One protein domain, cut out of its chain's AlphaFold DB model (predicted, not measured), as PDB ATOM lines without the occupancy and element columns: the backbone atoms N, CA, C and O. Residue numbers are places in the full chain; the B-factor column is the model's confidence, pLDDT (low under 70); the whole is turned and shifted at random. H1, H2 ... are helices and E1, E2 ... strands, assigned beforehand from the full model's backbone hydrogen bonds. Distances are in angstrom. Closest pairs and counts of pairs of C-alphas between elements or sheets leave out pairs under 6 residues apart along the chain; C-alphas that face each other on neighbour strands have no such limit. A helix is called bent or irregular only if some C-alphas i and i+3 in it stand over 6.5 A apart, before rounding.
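What this domain is: This is residues 85 to 124 and 156 to 192 of the 196 residues of the protein "VanY domain-containing protein" of Cellulomonas sp. 73-92 (UniProt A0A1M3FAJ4). A small antiparallel sheet, ordered E1, E2, E3, is covered on one face by two helices, H1 and H2, making two layers. The 77 printed residues hold H1, E1, E2, H2, E3 in chain order. The class is mixed, helices and strands; the whole is compact, radius of gyration of the C-alphas 11.2 A, spans 32 by 27 by 19 A.

How they stand to each other: Inner strand E2, residues 156 to 160, is antiparallel to E1, residues 116 to 119, and E3, residues 188 to 191. Within hydrogen-bond range are N 118 and O 158, 2.8 A, and N 157 and O 189, 2.9 A. H1, residues 95 to 110, is on the sheet at a height of 9.5 A, over E2. H2, residues 163 to 176, is also on the sheet. H2 touches H1, closest C-alphas Ala 100 and Phe 176, 5.6 A, opposite ways at a steep tilt of 47 degrees. H2 is irregular: C-alphas 171 and 174 are 7.7 A apart. Every O i to N i+4 pair is within hydrogen-bond range in H1, 7 of 10 in H2.

Where its parts are: H1 runs 22.6 A from C-alpha 95 at (-14.714, -49.142, 4.350), H2 19.8 A, E1 9.4 A, E2 13.5 A, and E3 10.1 A to C-alpha 191 at (-17.713, -48.391, 14.963).

The domain as a whole: Residues 125 to 155 are not printed; C-alphas 124 and 156 are 14.3 A apart. The link H2 to E3 is long. No printed residue is under 70 in pLDDT.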
ATOM      1  N   PRO A  85     -12.134 -43.276   2.044       98.44
ATOM      2  CA  PRO A  85     -12.316 -41.920   2.548       98.44
ATOM      3  C   PRO A  85     -13.640 -41.777   3.307       98.44
ATOM      4  O   PRO A  85     -14.649 -42.373   2.933       98.44
ATOM      5  N   VAL A  86     -13.647 -40.935   4.339       98.38
ATOM      6  CA  VAL A  86     -14.867 -40.481   5.020       98.38
ATOM      7  C   VAL A  86     -15.351 -39.213   4.318       98.38
ATOM      8  O   VAL A  86     -14.857 -38.114   4.599       98.38
ATOM      9  N   GLY A  87     -16.277 -39.360   3.371       96.12
ATOM     10  CA  GLY A  87     -16.786 -38.265   2.544       96.12
ATOM     11  C   GLY A  87     -15.665 -37.358   2.017       96.12
ATOM     12  O   GLY A  87     -14.713 -37.816   1.390       96.12
ATOM     13  N   THR A  88     -15.759 -36.061   2.321       95.88
ATOM     14  CA  THR A  88     -14.759 -35.040   1.956       95.88
ATOM     15  C   THR A  88     -13.927 -34.553   3.147       95.88
ATOM     16  O   THR A  88     -13.356 -33.467   3.095       95.88
ATOM     17  N   THR A  89     -13.887 -35.304   4.251       96.38
ATOM     18  CA  THR A  89     -13.233 -34.872   5.504       96.38
ATOM     19  C   THR A  89     -11.705 -34.949   5.463       96.38
ATOM     20  O   THR A  89     -11.041 -34.389   6.327       96.38
ATOM     21  N   GLY A  90     -11.144 -35.674   4.490       96.69
ATOM     22  CA  GLY A  90      -9.715 -36.001   4.425       96.69
ATOM     23  C   GLY A  90      -9.305 -37.207   5.280       96.69
ATOM     24  O   GLY A  90      -8.241 -37.775   5.041       96.69
ATOM     25  N   SER A  91     -10.154 -37.658   6.210       97.75
ATOM     26  CA  SER A  91      -9.916 -38.876   6.994       97.75
ATOM     27  C   SER A  91     -10.209 -40.141   6.187       97.75
ATOM     28  O   SER A  91     -11.039 -40.144   5.273       97.75
ATOM     29  N   ARG A  92      -9.539 -41.241   6.544       98.62
ATOM     30  CA  ARG A  92      -9.776 -42.576   5.978       98.62
ATOM     31  C   ARG A  92     -10.040 -43.581   7.089       98.62
ATOM     32  O   ARG A  92      -9.480 -43.447   8.171       98.62
ATOM     33  N   MET A  93     -10.874 -44.578   6.821       98.69
ATOM     34  CA  MET A  93     -11.273 -45.616   7.777       98.69
ATOM     35  C   MET A  93     -11.472 -46.953   7.054       98.69
ATOM     36  O   MET A  93     -11.436 -47.019   5.820       98.69
ATOM     37  N   TRP A  94     -11.690 -48.030   7.807       98.25
ATOM     38  CA  TRP A  94     -12.195 -49.277   7.238       98.25
ATOM     39  C   TRP A  94     -13.498 -48.995   6.480       98.25
ATOM     40  O   TRP A  94     -14.333 -48.230   6.959       98.25
ATOM     41  N   GLN A  95     -13.670 -49.573   5.289       97.44
ATOM     42  CA  GLN A  95     -14.714 -49.142   4.350       97.44
ATOM     43  C   GLN A  95     -16.134 -49.064   4.952       97.44
ATOM     44  O   GLN A  95     -16.764 -48.017   4.787       97.44
ATOM     45  N   PRO A  96     -16.644 -50.086   5.665       96.75
ATOM     46  CA  PRO A  96     -17.953 -50.028   6.320       96.75
ATOM     47  C   PRO A  96     -18.071 -48.884   7.330       96.75
ATOM     48  O   PRO A  96     -19.060 -48.155   7.317       96.75
ATOM     49  N   ALA A  97     -17.034 -48.672   8.144       97.88
ATOM     50  CA  ALA A  97     -16.999 -47.585   9.115       97.88
ATOM     51  C   ALA A  97     -16.954 -46.211   8.421       97.88
ATOM     52  O   ALA A  97     -17.648 -45.284   8.832       97.88
ATOM     53  N   ALA A  98     -16.197 -46.089   7.324       98.44
ATOM     54  CA  ALA A  98     -16.110 -44.860   6.537       98.44
ATOM     55  C   ALA A  98     -17.454 -44.482   5.900       98.44
ATOM     56  O   ALA A  98     -17.860 -43.318   5.941       98.44
ATOM     57  N   GLN A  99     -18.152 -45.471   5.333       98.06
ATOM     58  CA  GLN A  99     -19.485 -45.291   4.765       98.06
ATOM     59  C   GLN A  99     -20.474 -44.865   5.852       98.06
ATOM     60  O   GLN A  99     -21.117 -43.827   5.724       98.06
ATOM     61  N   ALA A 100     -20.517 -45.603   6.961       98.06
ATOM     62  CA  ALA A 100     -21.413 -45.307   8.070       98.06
ATOM     63  C   ALA A 100     -21.174 -43.913   8.670       98.06
ATOM     64  O   ALA A 100     -22.132 -43.203   8.971       98.06
ATOM     65  N   LEU A 101     -19.913 -43.485   8.808       98.62
ATOM     66  CA  LEU A 101     -19.594 -42.148   9.309       98.62
ATOM     67  C   LEU A 101     -19.978 -41.060   8.299       98.62
ATOM     68  O   LEU A 101     -20.445 -39.994   8.691       98.62
ATOM     69  N   THR A 102     -19.833 -41.331   7.002       98.81
ATOM     70  CA  THR A 102     -20.290 -40.421   5.940       98.81
ATOM     71  C   THR A 102     -21.806 -40.220   6.010       98.81
ATOM     72  O   THR A 102     -22.272 -39.079   5.989       98.81
ATOM     73  N   ASP A 103     -22.566 -41.304   6.171       98.69
ATOM     74  CA  ASP A 103     -24.027 -41.263   6.297       98.69
ATOM     75  C   ASP A 103     -24.466 -40.570   7.593       98.69
ATOM     76  O   ASP A 103     -25.391 -39.754   7.587       98.69
ATOM     77  N   LEU A 104     -23.755 -40.824   8.696       98.62
ATOM     78  CA  LEU A 104     -23.962 -40.145   9.971       98.62
ATOM     79  C   LEU A 104     -23.783 -38.630   9.827       98.62
ATOM     80  O   LEU A 104     -24.642 -37.868  10.270       98.62
ATOM     81  N   ILE A 105     -22.685 -38.187   9.205       98.81
ATOM     82  CA  ILE A 105     -22.375 -36.761   9.023       98.81
ATOM     83  C   ILE A 105     -23.433 -36.102   8.133       98.81
ATOM     84  O   ILE A 105     -23.873 -34.988   8.420       98.81
ATOM     85  N   ALA A 106     -23.872 -36.786   7.073       98.75
ATOM     86  CA  ALA A 106     -24.932 -36.297   6.200       98.75
ATOM     87  C   ALA A 106     -26.268 -36.146   6.946       98.75
ATOM     88  O   ALA A 106     -26.937 -35.122   6.794       98.75
ATOM     89  N   ALA A 107     -26.631 -37.117   7.786       98.81
ATOM     90  CA  ALA A 107     -27.844 -37.061   8.594       98.81
ATOM     91  C   ALA A 107     -27.789 -35.948   9.650       98.81
ATOM     92  O   ALA A 107     -28.742 -35.185   9.773       98.81
ATOM     93  N   ALA A 108     -26.664 -35.796  10.357       98.75
ATOM     94  CA  ALA A 108     -26.473 -34.695  11.299       98.75
ATOM     95  C   ALA A 108     -26.634 -33.341  10.597       98.75
ATOM     96  O   ALA A 108     -27.365 -32.471  11.069       98.75
ATOM     97  N   LYS A 109     -26.027 -33.193   9.413       98.75
ATOM     98  CA  LYS A 109     -26.139 -31.977   8.604       98.75
ATOM     99  C   LYS A 109     -27.579 -31.689   8.179       98.75
ATOM    100  O   LYS A 109     -27.971 -30.523   8.172       98.75
ATOM    101  N   ALA A 110     -28.358 -32.714   7.827       98.75
ATOM    102  CA  ALA A 110     -29.775 -32.559   7.493       98.75
ATOM    103  C   ALA A 110     -30.600 -32.032   8.682       98.75
ATOM    104  O   ALA A 110     -31.526 -31.252   8.477       98.75
ATOM    105  N   ASP A 111     -30.193 -32.367   9.908       98.69
ATOM    106  CA  ASP A 111     -30.777 -31.859  11.156       98.69
ATOM    107  C   ASP A 111     -30.172 -30.507  11.604       98.69
ATOM    108  O   ASP A 111     -30.444 -30.029  12.705       98.69
ATOM    109  N   GLY A 112     -29.333 -29.872  10.776       98.56
ATOM    110  CA  GLY A 112     -28.673 -28.599  11.092       98.56
ATOM    111  C   GLY A 112     -27.481 -28.717  12.050       98.56
ATOM    112  O   GLY A 112     -26.992 -27.704  12.547       98.56
ATOM    113  N   VAL A 113     -26.990 -29.931  12.301       98.81
ATOM    114  CA  VAL A 113     -25.878 -30.230  13.211       98.81
ATOM    115  C   VAL A 113     -24.588 -30.462  12.426       98.81
ATOM    116  O   VAL A 113     -24.551 -31.214  11.455       98.81
ATOM    117  N   THR A 114     -23.488 -29.845  12.863       98.44
ATOM    118  CA  THR A 114     -22.167 -30.074  12.261       98.44
ATOM    119  C   THR A 114     -21.367 -31.080  13.080       98.44
ATOM    120  O   THR A 114     -21.079 -30.845  14.249       98.44
ATOM    121  N   VAL A 115     -20.944 -32.172  12.440       98.56
ATOM    122  CA  VAL A 115     -20.012 -33.159  13.004       98.56
ATOM    123  C   VAL A 115     -18.689 -33.055  12.250       98.56
ATOM    124  O   VAL A 115     -18.620 -33.364  11.060       98.56
ATOM    125  N   GLY A 116     -17.640 -32.570  12.918       98.06
ATOM    126  CA  GLY A 116     -16.290 -32.542  12.351       98.06
ATOM    127  C   GLY A 116     -15.531 -33.827  12.666       98.06
ATOM    128  O   GLY A 116     -15.655 -34.333  13.774       98.06
ATOM    129  N   VAL A 117     -14.709 -34.315  11.737       98.38
ATOM    130  CA  VAL A 117     -13.787 -35.438  11.980       98.38
ATOM    131  C   VAL A 117     -12.388 -34.876  12.189       98.38
ATOM    132  O   VAL A 117     -11.894 -34.141  11.333       98.38
ATOM    133  N   THR A 118     -11.770 -35.179  13.328       97.75
ATOM    134  CA  THR A 118     -10.375 -34.815  13.615       97.75
ATOM    135  C   THR A 118      -9.427 -35.957  13.305       97.75
ATOM    136  O   THR A 118      -8.328 -35.704  12.822       97.75
ATOM    137  N   GLU A 119      -9.854 -37.198  13.541       97.56
ATOM    138  CA  GLU A 119      -9.030 -38.374  13.285       97.56
ATOM    139  C   GLU A 119      -9.878 -39.590  12.900       97.56
ATOM    140  O   GLU A 119     -10.985 -39.762  13.401       97.56
ATOM    141  N   GLY A 120      -9.347 -40.431  12.009       98.38
ATOM    142  CA  GLY A 120      -9.922 -41.720  11.615       98.38
ATOM    143  C   GLY A 120      -8.903 -42.837  11.832       98.38
ATOM    144  O   GLY A 120      -8.588 -43.187  12.962       98.38
ATOM    145  N   TYR A 121      -8.354 -43.394  10.754       98.69
ATOM    146  CA  TYR A 121      -7.249 -44.345  10.840       98.69
ATOM    147  C   TYR A 121      -5.963 -43.694  11.377       98.69
ATOM    148  O   TYR A 121      -5.529 -42.676  10.837       98.69
ATOM    149  N   ARG A 122      -5.331 -44.335  12.371       98.62
ATOM    150  CA  ARG A 122      -4.050 -43.921  12.965       98.62
ATOM    151  C   ARG A 122      -2.954 -44.953  12.665       98.62
ATOM    152  O   ARG A 122      -3.088 -46.108  13.082       98.62
ATOM    153  N   PRO A 123      -1.865 -44.574  11.975       98.56
ATOM    154  CA  PRO A 123      -0.696 -45.428  11.781       98.56
ATOM    155  C   PRO A 123      -0.014 -45.825  13.099       98.56
ATOM    156  O   PRO A 123      -0.055 -45.096  14.091       98.56
ATOM    157  N   TYR A 124       0.686 -46.959  13.091       98.69
ATOM    158  CA  TYR A 124       1.374 -47.496  14.267       98.69
ATOM    159  C   TYR A 124       2.382 -46.504  14.868       98.69
ATOM    160  O   TYR A 124       2.364 -46.263  16.074       98.69
ATOM    161  N   ALA A 156     -12.366 -46.541  14.639       98.31
ATOM    162  CA  ALA A 156     -12.740 -45.412  15.480       98.31
ATOM    163  C   ALA A 156     -12.564 -44.083  14.751       98.31
ATOM    164  O   ALA A 156     -11.769 -43.970  13.813       98.31
ATOM    165  N   ALA A 157     -13.322 -43.089  15.200       98.69
ATOM    166  CA  ALA A 157     -13.169 -41.708  14.796       98.69
ATOM    167  C   ALA A 157     -13.163 -40.797  16.021       98.69
ATOM    168  O   ALA A 157     -14.023 -40.918  16.895       98.69
ATOM    169  N   ASP A 158     -12.237 -39.843  16.023       98.50
ATOM    170  CA  ASP A 158     -12.281 -38.714  16.941       98.50
ATOM    171  C   ASP A 158     -12.994 -37.560  16.241       98.50
ATOM    172  O   ASP A 158     -12.699 -37.220  15.085       98.50
ATOM    173  N   LEU A 159     -13.969 -36.975  16.933       98.69
ATOM    174  CA  LEU A 159     -14.889 -35.992  16.381       98.69
ATOM    175  C   LEU A 159     -14.795 -34.654  17.114       98.69
ATOM    176  O   LEU A 159     -14.782 -34.575  18.342       98.69
ATOM    177  N   ARG A 160     -14.836 -33.564  16.348       98.38
ATOM    178  CA  ARG A 160     -15.038 -32.216  16.881       98.38
ATOM    179  C   ARG A 160     -16.535 -31.953  17.011       98.38
ATOM    180  O   ARG A 160     -17.207 -31.729  16.002       98.38
ATOM    181  N   LEU A 161     -17.016 -31.952  18.251       98.25
ATOM    182  CA  LEU A 161     -18.426 -31.820  18.607       98.25
ATOM    183  C   LEU A 161     -18.628 -30.612  19.528       98.25
ATOM    184  O   LEU A 161     -17.977 -30.501  20.566       98.25
ATOM    185  N   ASP A 162     -19.529 -29.708  19.151       98.19
ATOM    186  CA  ASP A 162     -20.084 -28.730  20.091       98.19
ATOM    187  C   ASP A 162     -21.170 -29.397  20.974       98.19
ATOM    188  O   ASP A 162     -21.513 -30.562  20.745       98.19
ATOM    189  N   PRO A 163     -21.731 -28.718  21.995       98.38
ATOM    190  CA  PRO A 163     -22.741 -29.328  22.863       98.38
ATOM    191  C   PRO A 163     -23.980 -29.854  22.119       98.38
ATOM    192  O   PRO A 163     -24.536 -30.886  22.500       98.38
ATOM    193  N   THR A 164     -24.402 -29.180  21.047       98.50
ATOM    194  CA  THR A 164     -25.542 -29.600  20.225       98.50
ATOM    195  C   THR A 164     -25.201 -30.862  19.432       98.50
ATOM    196  O   THR A 164     -25.987 -31.811  19.419       98.50
ATOM    197  N   ALA A 165     -24.009 -30.925  18.842       98.62
ATOM    198  CA  ALA A 165     -23.510 -32.100  18.144       98.62
ATOM    199  C   ALA A 165     -23.281 -33.283  19.089       98.62
ATOM    200  O   ALA A 165     -23.641 -34.408  18.749       98.62
ATOM    201  N   GLN A 166     -22.774 -33.046  20.301       98.44
ATOM    202  CA  GLN A 166     -22.616 -34.084  21.320       98.44
ATOM    203  C   GLN A 166     -23.967 -34.710  21.696       98.44
ATOM    204  O   GLN A 166     -24.087 -35.937  21.777       98.44
ATOM    205  N   ALA A 167     -24.998 -33.883  21.896       98.56
ATOM    206  CA  ALA A 167     -26.349 -34.352  22.193       98.56
ATOM    207  C   ALA A 167     -26.943 -35.144  21.019       98.56
ATOM    208  O   ALA A 167     -27.494 -36.229  21.219       98.56
ATOM    209  N   TRP A 168     -26.772 -34.650  19.788       98.75
ATOM    210  CA  TRP A 168     -27.228 -35.348  18.587       98.75
ATOM    211  C   TRP A 168     -26.545 -36.708  18.431       98.75
ATOM    212  O   TRP A 168     -27.227 -37.709  18.213       98.75
ATOM    213  N   MET A 169     -25.221 -36.771  18.605       98.56
ATOM    214  CA  MET A 169     -24.453 -38.017  18.546       98.56
ATOM    215  C   MET A 169     -24.939 -39.014  19.597       98.56
ATOM    216  O   MET A 169     -25.217 -40.166  19.271       98.56
ATOM    217  N   THR A 170     -25.136 -38.564  20.835       98.12
ATOM    218  CA  THR A 170     -25.633 -39.412  21.931       98.12
ATOM    219  C   THR A 170     -26.987 -40.046  21.600       98.12
ATOM    220  O   THR A 170     -27.203 -41.222  21.888       98.12
ATOM    221  N   ALA A 171     -27.887 -39.294  20.961       98.38
ATOM    222  CA  ALA A 171     -29.215 -39.781  20.597       98.38
ATOM    223  C   ALA A 171     -29.233 -40.648  19.323       98.38
ATOM    224  O   ALA A 171     -30.081 -41.533  19.205       98.38
ATOM    225  N   ASN A 172     -28.327 -40.411  18.366       98.56
ATOM    226  CA  ASN A 172     -28.461 -40.943  17.005       98.56
ATOM    227  C   ASN A 172     -27.334 -41.878  16.560       98.56
ATOM    228  O   ASN A 172     -27.583 -42.740  15.722       98.56
ATOM    229  N   ALA A 173     -26.111 -41.750  17.079       98.06
ATOM    230  CA  ALA A 173     -24.928 -42.407  16.513       98.06
ATOM    231  C   ALA A 173     -25.057 -43.937  16.429       98.06
ATOM    232  O   ALA A 173     -24.643 -44.544  15.439       98.06
ATOM    233  N   ARG A 174     -25.734 -44.552  17.411       97.00
ATOM    234  CA  ARG A 174     -25.961 -46.005  17.455       97.00
ATOM    235  C   ARG A 174     -26.681 -46.549  16.222       97.00
ATOM    236  O   ARG A 174     -26.386 -47.666  15.817       97.00
ATOM    237  N   ARG A 175     -27.575 -45.779  15.585       96.62
ATOM    238  CA  ARG A 175     -28.287 -46.225  14.369       96.62
ATOM    239  C   ARG A 175     -27.368 -46.346  13.146       96.62
ATOM    240  O   ARG A 175     -27.725 -47.020  12.189       96.62
ATOM    241  N   PHE A 176     -26.194 -45.716  13.203       97.12
ATOM    242  CA  PHE A 176     -25.124 -45.829  12.211       97.12
ATOM    243  C   PHE A 176     -24.002 -46.769  12.675       97.12
ATOM    244  O   PHE A 176     -22.956 -46.838  12.042       97.12
ATOM    245  N   GLY A 177     -24.185 -47.473  13.795       96.38
ATOM    246  CA  GLY A 177     -23.166 -48.357  14.350       96.38
ATOM    247  C   GLY A 177     -22.054 -47.637  15.110       96.38
ATOM    248  O   GLY A 177     -21.033 -48.253  15.358       96.38
ATOM    249  N   PHE A 178     -22.204 -46.369  15.504       97.94
ATOM    250  CA  PHE A 178     -21.202 -45.691  16.336       97.94
ATOM    251  C   PHE A 178     -21.612 -45.663  17.811       97.94
ATOM    252  O   PHE A 178     -22.751 -45.332  18.152       97.94
ATOM    253  N   VAL A 179     -20.675 -45.996  18.696       97.31
ATOM    254  CA  VAL A 179     -20.846 -45.981  20.153       97.31
ATOM    255  C   VAL A 179     -19.753 -45.146  20.811       97.31
ATOM    256  O   VAL A 179     -18.617 -45.140  20.351       97.31
ATOM    257  N   ALA A 180     -20.095 -44.464  21.902       96.19
ATOM    258  CA  ALA A 180     -19.109 -43.899  22.813       96.19
ATOM    259  C   ALA A 180     -18.742 -44.977  23.840       96.19
ATOM    260  O   ALA A 180     -19.578 -45.352  24.667       96.19
ATOM    261  N   ASP A 181     -17.531 -45.515  23.754       92.56
ATOM    262  CA  ASP A 181     -17.049 -46.634  24.572       92.56
ATOM    263  C   ASP A 181     -15.836 -46.291  25.444       92.56
ATOM    264  O   ASP A 181     -15.493 -47.066  26.336       92.56
ATOM    265  N   VAL A 182     -15.253 -45.102  25.267       92.50
ATOM    266  CA  VAL A 182     -14.193 -44.561  26.122       92.50
ATOM    267  C   VAL A 182     -14.760 -43.407  26.966       92.50
ATOM    268  O   VAL A 182     -14.825 -42.270  26.503       92.50
ATOM    269  N   PRO A 183     -15.164 -43.632  28.237       89.56
ATOM    270  CA  PRO A 183     -15.890 -42.629  29.031       89.56
ATOM    271  C   PRO A 183     -15.157 -41.298  29.249       89.56
ATOM    272  O   PRO A 183     -15.792 -40.276  29.491       89.56
ATOM    273  N   ARG A 184     -13.818 -41.309  29.197       91.38
ATOM    274  CA  ARG A 184     -12.976 -40.112  29.369       91.38
ATOM    275  C   ARG A 184     -12.808 -39.297  28.082       91.38
ATOM    276  O   ARG A 184     -12.184 -38.241  28.133       91.38
ATOM    277  N   GLU A 185     -13.348 -39.770  26.963       95.25
ATOM    278  CA  GLU A 185     -13.102 -39.225  25.631       95.25
ATOM    279  C   GLU A 185     -14.432 -39.009  24.914       95.25
ATOM    280  O   GLU A 185     -14.853 -39.787  24.067       95.25
ATOM    281  N   SER A 186     -15.123 -37.918  25.252       96.88
ATOM    282  CA  SER A 186     -16.433 -37.590  24.665       96.88
ATOM    283  C   SER A 186     -16.399 -37.396  23.142       96.88
ATOM    284  O   SER A 186     -17.445 -37.426  22.490       96.88
ATOM    285  N   TRP A 187     -15.206 -37.171  22.590       97.75
ATOM    286  CA  TRP A 187     -14.932 -37.049  21.162       97.75
ATOM    287  C   TRP A 187     -14.718 -38.396  20.463       97.75
ATOM    288  O   TRP A 187     -14.785 -38.414  19.238       97.75
ATOM    289  N   HIS A 188     -14.460 -39.485  21.194       98.31
ATOM    290  CA  HIS A 188     -14.114 -40.786  20.625       98.31
ATOM    291  C   HIS A 188     -15.367 -41.618  20.348       98.31
ATOM    292  O   HIS A 188     -16.185 -41.858  21.242       98.31
ATOM    293  N   TRP A 189     -15.515 -42.068  19.101       98.56
ATOM    294  CA  TRP A 189     -16.645 -42.879  18.662       98.56
ATOM    295  C   TRP A 189     -16.168 -44.104  17.893       98.56
ATOM    296  O   TRP A 189     -15.573 -44.009  16.818       98.56
ATOM    297  N   ALA A 190     -16.505 -45.265  18.433       97.88
ATOM    298  CA  ALA A 190     -16.124 -46.563  17.925       97.88
ATOM    299  C   ALA A 190     -17.220 -47.164  17.039       97.88
ATOM    300  O   ALA A 190     -18.402 -47.165  17.390       97.88
ATOM    301  N   TYR A 191     -16.830 -47.702  15.888       97.75
ATOM    302  CA  TYR A 191     -17.713 -48.391  14.963       97.75
ATOM    303  C   TYR A 191     -17.932 -49.842  15.398       97.75
ATOM    304  O   TYR A 191     -16.995 -50.602  15.657       97.75
ATOM    305  N   ARG A 192     -19.199 -50.232  15.441       94.88
ATOM    306  CA  ARG A 192     -19.735 -51.547  15.774       94.88
ATOM    307  C   ARG A 192     -20.782 -51.877  14.706       94.88
ATOM    308  O   ARG A 192     -21.890 -51.338  14.768       94.88
TER     309      ARG A 192